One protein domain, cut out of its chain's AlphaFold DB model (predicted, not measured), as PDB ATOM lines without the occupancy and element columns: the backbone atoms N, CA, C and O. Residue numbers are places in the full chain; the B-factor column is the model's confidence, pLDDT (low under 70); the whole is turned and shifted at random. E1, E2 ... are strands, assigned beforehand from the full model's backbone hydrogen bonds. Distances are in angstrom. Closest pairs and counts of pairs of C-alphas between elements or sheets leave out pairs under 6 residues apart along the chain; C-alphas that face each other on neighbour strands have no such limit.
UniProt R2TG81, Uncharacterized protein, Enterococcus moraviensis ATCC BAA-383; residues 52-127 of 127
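Overview. This is residues 52 to 127 of the 127 residues of an uncharacterized protein of Enterococcus moraviensis ATCC BAA-383 (UniProt R2TG81). A twisted four-strand sheet, E1 E6 E3 E4, and a two-strand ribbon, E2 E5, make opposite sides of a loose, open tube, which loops lengthen at both ends. The 76 printed residues hold six named strands, E1 to E6 along the chain, in two antiparallel sheets: all strand, with under half of the residues in strands. It is only just loose, close to compact, radius of gyration of the C-alphas 14.1 A, spans 45 by 21 by 16 A.

Arrangement. E1, residues 54 to 58, is antiparallel to E6, residues 122 to 126, with N 55 and O 125 2.8 A apart. E2, residues 69 to 74, is antiparallel to E5, residues 108 to 113, with N 70 and O 112 2.8 A apart. E3, residues 87 to 91, is antiparallel to E6, N 90 and O 126 2.9 A apart, and forms a hairpin with E4, residues 94 to 99, N 87 and O 99 2.8 A apart. E1 and E2 are apart.

Along the chain. C-alpha 54 begins E1 at (65.416, 64.285, 259.124); C-alpha 126 ends E6 at (65.911, 61.231, 255.713). E5 measures 16.6 A from first to last C-alpha.

Size, cuts and confidence. The farthest C-alphas, Tyr 62 and Leu 79, are 45.5 A apart. The printed part has no cut; the link E2 to E3 is long. No printed residue is under 70 in pLDDT.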
ATOM      1  N   LYS A  52      73.229  63.366 258.586       91.38
ATOM      2  CA  LYS A  52      71.840  63.018 258.300       91.38
ATOM      3  C   LYS A  52      70.928  64.188 258.631       91.38
ATOM      4  O   LYS A  52      71.004  64.722 259.737       91.38
ATOM      5  N   ALA A  53      70.034  64.527 257.715       91.81
ATOM      6  CA  ALA A  53      68.897  65.398 257.973       91.81
ATOM      7  C   ALA A  53      67.616  64.566 258.049       91.81
ATOM      8  O   ALA A  53      67.422  63.635 257.270       91.81
ATOM      9  N   THR A  54      66.730  64.917 258.981       93.19
ATOM     10  CA  THR A  54      65.416  64.285 259.124       93.19
ATOM     11  C   THR A  54      64.332  65.341 258.991       93.19
ATOM     12  O   THR A  54      64.361  66.361 259.679       93.19
ATOM     13  N   MET A  55      63.356  65.075 258.133       93.62
ATOM     14  CA  MET A  55      62.185  65.910 257.903       93.62
ATOM     15  C   MET A  55      60.912  65.071 258.010       93.62
ATOM     16  O   MET A  55      60.943  63.845 257.894       93.62
ATOM     17  N   TYR A  56      59.779  65.745 258.195       94.00
ATOM     18  CA  TYR A  56      58.479  65.103 258.357       94.00
ATOM     19  C   TYR A  56      57.454  65.716 257.411       94.00
ATOM     20  O   TYR A  56      57.473  66.925 257.166       94.00
ATOM     21  N   PHE A  57      56.558  64.878 256.899       93.62
ATOM     22  CA  PHE A  57      55.399  65.312 256.125       93.62
ATOM     23  C   PHE A  57      54.227  64.348 256.314       93.62
ATOM     24  O   PHE A  57      54.414  63.177 256.659       93.62
ATOM     25  N   THR A  58      53.020  64.843 256.055       93.25
ATOM     26  CA  THR A  58      51.776  64.086 256.214       93.25
ATOM     27  C   THR A  58      51.068  64.019 254.868       93.25
ATOM     28  O   THR A  58      50.915  65.036 254.195       93.25
ATOM     29  N   LYS A  59      50.649  62.819 254.462       92.25
ATOM     30  CA  LYS A  59      49.746  62.632 253.326       92.25
ATOM     31  C   LYS A  59      48.327  62.904 253.809       92.25
ATOM     32  O   LYS A  59      47.903  62.313 254.797       92.25
ATOM     33  N   ILE A  60      47.596  63.760 253.102       89.00
ATOM     34  CA  ILE A  60      46.177  63.977 253.385       89.00
ATOM     35  C   ILE A  60      45.401  62.702 253.022       89.00
ATOM     36  O   ILE A  60      45.633  62.096 251.975       89.00
ATOM     37  N   ASP A  61      44.537  62.256 253.926       85.75
ATOM     38  CA  ASP A  61      43.852  60.961 253.893       85.75
ATOM     39  C   ASP A  61      42.895  60.811 252.703       85.75
ATOM     40  O   ASP A  61      42.889  59.769 252.053       85.75
ATOM     41  N   TYR A  62      42.158  61.868 252.360       86.81
ATOM     42  CA  TYR A  62      41.232  61.876 251.224       86.81
ATOM     43  C   TYR A  62      41.912  62.085 249.856       86.81
ATOM     44  O   TYR A  62      41.218  62.192 248.845       86.81
ATOM     45  N   TRP A  63      43.249  62.157 249.783       90.94
ATOM     46  CA  TRP A  63      43.967  62.281 248.508       90.94
ATOM     47  C   TRP A  63      44.309  60.923 247.895       90.94
ATOM     48  O   TRP A  63      45.112  60.151 248.429       90.94
ATOM     49  N   ASP A  64      43.784  60.693 246.693       91.38
ATOM     50  CA  ASP A  64      44.215  59.620 245.799       91.38
ATOM     51  C   ASP A  64      45.482  60.047 245.035       91.38
ATOM     52  O   ASP A  64      45.449  60.518 243.896       91.38
ATOM     53  N   VAL A  65      46.627  59.962 245.719       92.88
ATOM     54  CA  VAL A  65      47.921  60.428 245.198       92.88
ATOM     55  C   VAL A  65      48.363  59.584 243.998       92.88
ATOM     56  O   VAL A  65      48.669  58.403 244.142       92.88
ATOM     57  N   LYS A  66      48.475  60.215 242.820       94.31
ATOM     58  CA  LYS A  66      48.931  59.573 241.568       94.31
ATOM     59  C   LYS A  66      50.425  59.706 241.294       94.31
ATOM     60  O   LYS A  66      51.005  58.870 240.607       94.31
ATOM     61  N   LYS A  67      51.052  60.764 241.811       95.25
ATOM     62  CA  LYS A  67      52.484  61.043 241.664       95.25
ATOM     63  C   LYS A  67      52.980  61.752 242.916       95.25
ATOM     64  O   LYS A  67      52.304  62.637 243.434       95.25
ATOM     65  N   ALA A  68      54.173  61.388 243.366       95.69
ATOM     66  CA  ALA A  68      54.873  62.088 244.429       95.69
ATOM     67  C   ALA A  68      56.304  62.394 243.989       95.69
ATOM     68  O   ALA A  68      56.998  61.541 243.432       95.69
ATOM     69  N   THR A  69      56.740  63.624 244.241       96.94
ATOM     70  CA  THR A  69      58.072  64.109 243.876       96.94
ATOM     71  C   THR A  69      58.685  64.869 245.037       96.94
ATOM     72  O   THR A  69      58.036  65.724 245.638       96.94
ATOM     73  N   LEU A  70      59.952  64.594 245.320       95.31
ATOM     74  CA  LEU A  70      60.778  65.401 246.200       95.31
ATOM     75  C   LEU A  70      61.583  66.382 245.347       95.31
ATOM     76  O   LEU A  70      62.399  65.968 244.529       95.31
ATOM     77  N   ASN A  71      61.372  67.673 245.582       94.56
ATOM     78  CA  ASN A  71      62.208  68.731 245.031       94.56
ATOM     79  C   ASN A  71      63.335  69.029 246.018       94.56
ATOM     80  O   ASN A  71      63.090  69.558 247.103       94.56
ATOM     81  N   PHE A  72      64.560  68.664 245.653       92.06
ATOM     82  CA  PHE A  72      65.733  68.812 246.501       92.06
ATOM     83  C   PHE A  72      66.665  69.889 245.947       92.06
ATOM     84  O   PHE A  72      67.141  69.783 244.818       92.06
ATOM     85  N   SER A  73      66.922  70.925 246.743       92.56
ATOM     86  CA  SER A  73      67.816  72.035 246.405       92.56
ATOM     87  C   SER A  73      69.049  71.974 247.301       92.56
ATOM     88  O   SER A  73      68.909  71.982 248.522       92.56
ATOM     89  N   TYR A  74      70.246  71.899 246.719       91.56
ATOM     90  CA  TYR A  74      71.488  71.676 247.461       91.56
ATOM     91  C   TYR A  74      72.694  72.357 246.814       91.56
ATOM     92  O   TYR A  74      72.713  72.618 245.617       91.56
ATOM     93  N   GLN A  75      73.729  72.600 247.610       91.19
ATOM     94  CA  GLN A  75      75.045  73.036 247.155       91.19
ATOM     95  C   GLN A  75      76.081  72.251 247.954       91.19
ATOM     96  O   GLN A  75      75.949  72.116 249.171       91.19
ATOM     97  N   ILE A  76      77.093  71.716 247.276       89.81
ATOM     98  CA  ILE A  76      78.222  71.055 247.934       89.81
ATOM     99  C   ILE A  76      79.414  72.012 247.973       89.81
ATOM    100  O   ILE A  76      79.598  72.821 247.061       89.81
ATOM    101  N   THR A  77      80.194  71.957 249.052       87.12
ATOM    102  CA  THR A  77      81.431  72.746 249.185       87.12
ATOM    103  C   THR A  77      82.514  72.189 248.254       87.12
ATOM    104  O   THR A  77      82.231  71.234 247.551       87.12
ATOM    105  N   GLN A  78      83.706  72.804 248.214       79.94
ATOM    106  CA  GLN A  78      84.902  72.295 247.500       79.94
ATOM    107  C   GLN A  78      85.700  71.256 248.312       79.94
ATOM    108  O   GLN A  78      86.730  70.758 247.866       79.94
ATOM    109  N   LEU A  79      85.304  71.034 249.568       80.75
ATOM    110  CA  LEU A  79      85.965  70.094 250.476       80.75
ATOM    111  C   LEU A  79      85.310  68.708 250.411       80.75
ATOM    112  O   LEU A  79      85.594  67.851 251.247       80.75
ATOM    113  N   GLU A  80      84.390  68.503 249.473       79.44
ATOM    114  CA  GLU A  80      83.745  67.226 249.259       79.44
ATOM    115  C   GLU A  80      84.740  66.226 248.666       79.44
ATOM    116  O   GLU A  80      85.532  66.538 247.779       79.44
ATOM    117  N   ASN A  81      84.678  64.977 249.120       75.75
ATOM    118  CA  ASN A  81      85.345  63.900 248.405       75.75
ATOM    119  C   ASN A  81      84.382  63.383 247.334       75.75
ATOM    120  O   ASN A  81      83.545  62.524 247.612       75.75
ATOM    121  N   SER A  82      84.485  63.919 246.119       72.25
ATOM    122  CA  SER A  82      83.594  63.572 245.005       72.25
ATOM    123  C   SER A  82      83.646  62.093 244.604       72.25
ATOM    124  O   SER A  82      82.687  61.602 244.014       72.25
ATOM    125  N   GLN A  83      84.699  61.350 244.961       72.62
ATOM    126  CA  GLN A  83      84.776  59.908 244.700       72.62
ATOM    127  C   GLN A  83      83.884  59.109 245.661       72.62
ATOM    128  O   GLN A  83      83.179  58.202 245.227       72.62
ATOM    129  N   ASP A  84      83.808  59.506 246.932       79.00
ATOM    130  CA  ASP A  84      83.196  58.689 247.995       79.00
ATOM    131  C   ASP A  84      81.932  59.305 248.623       79.00
ATOM    132  O   ASP A  84      81.378  58.755 249.574       79.00
ATOM    133  N   SER A  85      81.465  60.449 248.118       85.12
ATOM    134  CA  SER A  85      80.292  61.142 248.664       85.12
ATOM    135  C   SER A  85      79.035  60.824 247.858       85.12
ATOM    136  O   SER A  85      78.908  61.239 246.709       85.12
ATOM    137  N   ASP A  86      78.076  60.145 248.484       92.06
ATOM    138  CA  ASP A  86      76.747  59.895 247.928       92.06
ATOM    139  C   ASP A  86      75.673  60.505 248.836       92.06
ATOM    140  O   ASP A  86      75.720  60.378 250.061       92.06
ATOM    141  N   LEU A  87      74.669  61.135 248.232       93.19
ATOM    142  CA  LEU A  87      73.448  61.557 248.912       93.19
ATOM    143  C   LEU A  87      72.394  60.475 248.733       93.19
ATOM    144  O   LEU A  87      72.100  60.070 247.609       93.19
ATOM    145  N   THR A  88      71.824  59.994 249.836       96.38
ATOM    146  CA  THR A  88      70.864  58.888 249.810       96.38
ATOM    147  C   THR A  88      69.569  59.285 250.485       96.38
ATOM    148  O   THR A  88      69.537  59.552 251.678       96.38
ATOM    149  N   VAL A  89      68.475  59.239 249.733       97.19
ATOM    150  CA  VAL A  89      67.137  59.525 250.245       97.19
ATOM    151  C   VAL A  89      66.486  58.247 250.745       97.19
ATOM    152  O   VAL A  89      66.454  57.222 250.053       97.19
ATOM    153  N   ALA A  90      65.904  58.331 251.935       98.06
ATOM    154  CA  ALA A  90      65.029  57.306 252.469       98.06
ATOM    155  C   ALA A  90      63.709  57.892 252.968       98.06
ATOM    156  O   ALA A  90      63.676  58.964 253.569       98.06
ATOM    157  N   ILE A  91      62.626  57.149 252.756       97.81
ATOM    158  CA  ILE A  91      61.319  57.423 253.356       97.81
ATOM    159  C   ILE A  91      60.969  56.268 254.272       97.81
ATOM    160  O   ILE A  91      61.094  55.103 253.900       97.81
ATOM    161  N   ASN A  92      60.538  56.591 255.489       97.62
ATOM    162  CA  ASN A  92      60.111  55.615 256.486       97.62
ATOM    163  C   ASN A  92      61.171  54.524 256.742       97.62
ATOM    164  O   ASN A  92      60.843  53.364 256.978       97.62
ATOM    165  N   GLY A  93      62.452  54.906 256.670       97.12
ATOM    166  CA  GLY A  93      63.606  54.018 256.840       97.12
ATOM    167  C   GLY A  93      64.022  53.234 255.590       97.12
ATOM    168  O   GLY A  93      65.081  52.608 255.603       97.12
ATOM    169  N   VAL A  94      63.251  53.287 254.500       98.12
ATOM    170  CA  VAL A  94      63.554  52.585 253.246       98.12
ATOM    171  C   VAL A  94      64.312  53.514 252.302       98.12
ATOM    172  O   VAL A  94      63.763  54.504 251.819       98.12
ATOM    173  N   LYS A  95      65.583  53.193 252.039       97.94
ATOM    174  CA  LYS A  95      66.416  53.876 251.036       97.94
ATOM    175  C   LYS A  95      65.897  53.534 249.643       97.94
ATOM    176  O   LYS A  95      65.768  52.354 249.329       97.94
ATOM    177  N   PHE A  96      65.625  54.542 248.820       97.56
ATOM    178  CA  PHE A  96      65.023  54.326 247.496       97.56
ATOM    179  C   PHE A  96      65.692  55.120 246.371       97.56
ATOM    180  O   PHE A  96      65.513  54.787 245.203       97.56
ATOM    181  N   TYR A  97      66.470  56.153 246.696       97.56
ATOM    182  CA  TYR A  97      67.197  56.938 245.706       97.56
ATOM    183  C   TYR A  97      68.567  57.329 246.247       97.56
ATOM    184  O   TYR A  97      68.688  57.704 247.412       97.56
ATOM    185  N   SER A  98      69.598  57.246 245.413       96.31
ATOM    186  CA  SER A  98      70.950  57.665 245.765       96.31
ATOM    187  C   SER A  98      71.629  58.274 244.549       96.31
ATOM    188  O   SER A  98      71.426  57.802 243.427       96.31
ATOM    189  N   TRP A  99      72.390  59.345 244.753       94.31
ATOM    190  CA  TRP A  99      73.188  59.949 243.696       94.31
ATOM    191  C   TRP A  99      74.453  60.593 244.248       94.31
ATOM    192  O   TRP A  99      74.511  61.027 245.398       94.31
ATOM    193  N   ARG A 100      75.438  60.726 243.364       91.56
ATOM    194  CA  ARG A 100      76.674  61.455 243.618       91.56
ATOM    195  C   ARG A 100      76.483  62.919 243.222       91.56
ATOM    196  O   ARG A 100      76.181  63.177 242.053       91.56
ATOM    197  N   PRO A 101      76.571  63.873 244.160       89.81
ATOM    198  CA  PRO A 101      76.431  65.283 243.835       89.81
ATOM    199  C   PRO A 101      77.661  65.772 243.056       89.81
ATOM    200  O   PRO A 101      78.789  65.378 243.338       89.81
ATOM    201  N   GLU A 102      77.442  66.643 242.073       87.44
ATOM    202  CA  GLU A 102      78.517  67.239 241.272       87.44
ATOM    203  C   GLU A 102      78.928  68.590 241.864       87.44
ATOM    204  O   GLU A 102      78.075  69.367 242.291       87.44
ATOM    205  N   HIS A 103      80.218  68.920 241.869       86.00
ATOM    206  CA  HIS A 103      80.668  70.235 242.320       86.00
ATOM    207  C   HIS A 103      80.552  71.258 241.188       86.00
ATOM    208  O   HIS A 103      81.400  71.321 240.300       86.00
ATOM    209  N   LYS A 104      79.479  72.058 241.210       84.44
ATOM    210  CA  LYS A 104      79.207  73.098 240.199       84.44
ATOM    211  C   LYS A 104      79.397  74.530 240.696       84.44
ATOM    212  O   LYS A 104      79.194  75.457 239.925       84.44
ATOM    213  N   GLY A 105      79.752  74.728 241.965       81.94
ATOM    214  CA  GLY A 105      79.888  76.056 242.576       81.94
ATOM    215  C   GLY A 105      78.562  76.748 242.925       81.94
ATOM    216  O   GLY A 105      78.533  77.496 243.897       81.94
ATOM    217  N   ASP A 106      77.466  76.429 242.233       88.44
ATOM    218  CA  ASP A 106      76.136  77.018 242.440       88.44
ATOM    219  C   ASP A 106      75.128  76.054 243.094       88.44
ATOM    220  O   ASP A 106      75.378  74.853 243.257       88.44
ATOM    221  N   ILE A 107      73.956  76.590 243.458       91.06
ATOM    222  CA  ILE A 107      72.809  75.801 243.925       91.06
ATOM    223  C   ILE A 107      72.305  74.905 242.790       91.06
ATOM    224  O   ILE A 107      72.025  75.356 241.682       91.06
ATOM    225  N   GLN A 108      72.132  73.628 243.104       92.38
ATOM    226  CA  GLN A 108      71.620  72.597 242.218       92.38
ATOM    227  C   GLN A 108      70.248  72.124 242.674       92.38
ATOM    228  O   GLN A 108      69.969  72.029 243.868       92.38
ATOM    229  N   GLN A 109      69.406  71.778 241.703       93.75
ATOM    230  CA  GLN A 109      68.079  71.223 241.936       93.75
ATOM    231  C   GLN A 109      67.998  69.797 241.401       93.75
ATOM    232  O   GLN A 109      68.522  69.479 240.332       93.75
ATOM    233  N   LYS A 110      67.323  68.933 242.153       93.56
ATOM    234  CA  LYS A 110      67.046  67.549 241.786       93.56
ATOM    235  C   LYS A 110      65.589  67.238 242.099       93.56
ATOM    236  O   LYS A 110      65.188  67.274 243.259       93.56
ATOM    237  N   GLU A 111      64.814  66.919 241.069       96.56
ATOM    238  CA  GLU A 111      63.502  66.292 241.242       96.56
ATOM    239  C   GLU A 111      63.700  64.777 241.361       96.56
ATOM    240  O   GLU A 111      64.389  64.157 240.544       96.56
ATOM    241  N   ILE A 112      63.126  64.182 242.403       97.06
ATOM    242  CA  ILE A 112      63.228  62.754 242.697       97.06
ATOM    243  C   ILE A 112      61.814  62.189 242.779       97.06
ATOM    244  O   ILE A 112      61.026  62.605 243.628       97.06
ATOM    245  N   ASN A 113      61.492  61.224 241.916       97.50
ATOM    246  CA  ASN A 113      60.223  60.503 242.001       97.50
ATOM    247  C   ASN A 113      60.215  59.624 243.253       97.50
ATOM    248  O   ASN A 113      61.140  58.843 243.482       97.50
ATOM    249  N   VAL A 114      59.160  59.753 244.050       97.31
ATOM    250  CA  VAL A 114      58.964  58.980 245.272       97.31
ATOM    251  C   VAL A 114      58.041  57.798 244.969       97.31
ATOM    252  O   VAL A 114      56.930  58.024 244.480       97.31
ATOM    253  N   PRO A 115      58.450  56.554 245.276       97.62
ATOM    254  CA  PRO A 115      57.571  55.398 245.149       97.62
ATOM    255  C   PRO A 115      56.371  55.523 246.099       97.62
ATOM    256  O   PRO A 115      56.536  55.751 247.301       97.62
ATOM    257  N   LEU A 116      55.157  55.411 245.556       96.69
ATOM    258  CA  LEU A 116      53.914  55.666 246.293       96.69
ATOM    259  C   LEU A 116      53.690  54.653 247.420       96.69
ATOM    260  O   LEU A 116      53.131  54.999 248.456       96.69
ATOM    261  N   GLU A 117      54.183  53.427 247.255       96.50
ATOM    262  CA  GLU A 117      54.129  52.350 248.241       96.50
ATOM    263  C   GLU A 117      54.907  52.659 249.529       96.50
ATOM    264  O   GLU A 117      54.649  52.059 250.573       96.50
ATOM    265  N   LEU A 118      55.847  53.610 249.479       97.06
ATOM    266  CA  LEU A 118      56.598  54.051 250.652       97.06
ATOM    267  C   LEU A 118      55.866  55.144 251.437       97.06
ATOM    268  O   LEU A 118      56.239  55.400 252.585       97.06
ATOM    269  N   ILE A 119      54.840  55.777 250.858       96.00
ATOM    270  CA  ILE A 119      54.114  56.897 251.462       96.00
ATOM    271  C   ILE A 119      52.966  56.381 252.332       96.00
ATOM    272  O   ILE A 119      52.015  55.756 251.870       96.00
ATOM    273  N   LYS A 120      53.039  56.716 253.616       95.12
ATOM    274  CA  LYS A 120      52.023  56.462 254.640       95.12
ATOM    275  C   LYS A 120      51.283  57.759 254.979       95.12
ATOM    276  O   LYS A 120      51.537  58.799 254.374       95.12
ATOM    277  N   GLU A 121      50.377  57.720 255.950       93.94
ATOM    278  CA  GLU A 121      49.710  58.931 256.457       93.94
ATOM    279  C   GLU A 121      50.721  59.915 257.048       93.94
ATOM    280  O   GLU A 121      50.768  61.068 256.644       93.94
ATOM    281  N   THR A 122      51.598  59.452 257.939       94.94
ATOM    282  CA  THR A 122      52.716  60.245 258.471       94.94
ATOM    283  C   THR A 122      54.030  59.639 258.013       94.94
ATOM    284  O   THR A 122      54.217  58.424 258.086       94.94
ATOM    285  N   ASN A 123      54.939  60.488 257.541       96.06
ATOM    286  CA  ASN A 123      56.176  60.059 256.910       96.06
ATOM    287  C   ASN A 123      57.387  60.737 257.528       96.06
ATOM    288  O   ASN A 123      57.369  61.924 257.853       96.06
ATOM    289  N   THR A 124      58.465  59.966 257.624       96.94
ATOM    290  CA  THR A 124      59.799  60.480 257.931       96.94
ATOM    291  C   THR A 124      60.642  60.413 256.670       96.94
ATOM    292  O   THR A 124      60.802  59.337 256.094       96.94
ATOM    293  N   LEU A 125      61.186  61.548 256.251       95.62
ATOM    294  CA  LEU A 125      62.146  61.659 255.160       95.62
ATOM    295  C   LEU A 125      63.536  61.849 255.763       95.62
ATOM    296  O   LEU A 125      63.719  62.715 256.618       95.62
ATOM    297  N   THR A 126      64.510  61.059 255.321       95.81
ATOM    298  CA  THR A 126      65.911  61.231 255.713       95.81
ATOM    299  C   THR A 126      66.810  61.333 254.499       95.81
ATOM    300  O   THR A 126      66.602  60.609 253.523       95.81
ATOM    301  N   ILE A 127      67.810  62.202 254.602       92.44
ATOM    302  CA  ILE A 127      68.856  62.439 253.604       92.44
ATOM    303  C   ILE A 127      70.202  62.351 254.306       92.44
ATOM    304  O   ILE A 127      70.280  62.889 255.438       92.44
TER     305      ILE A 127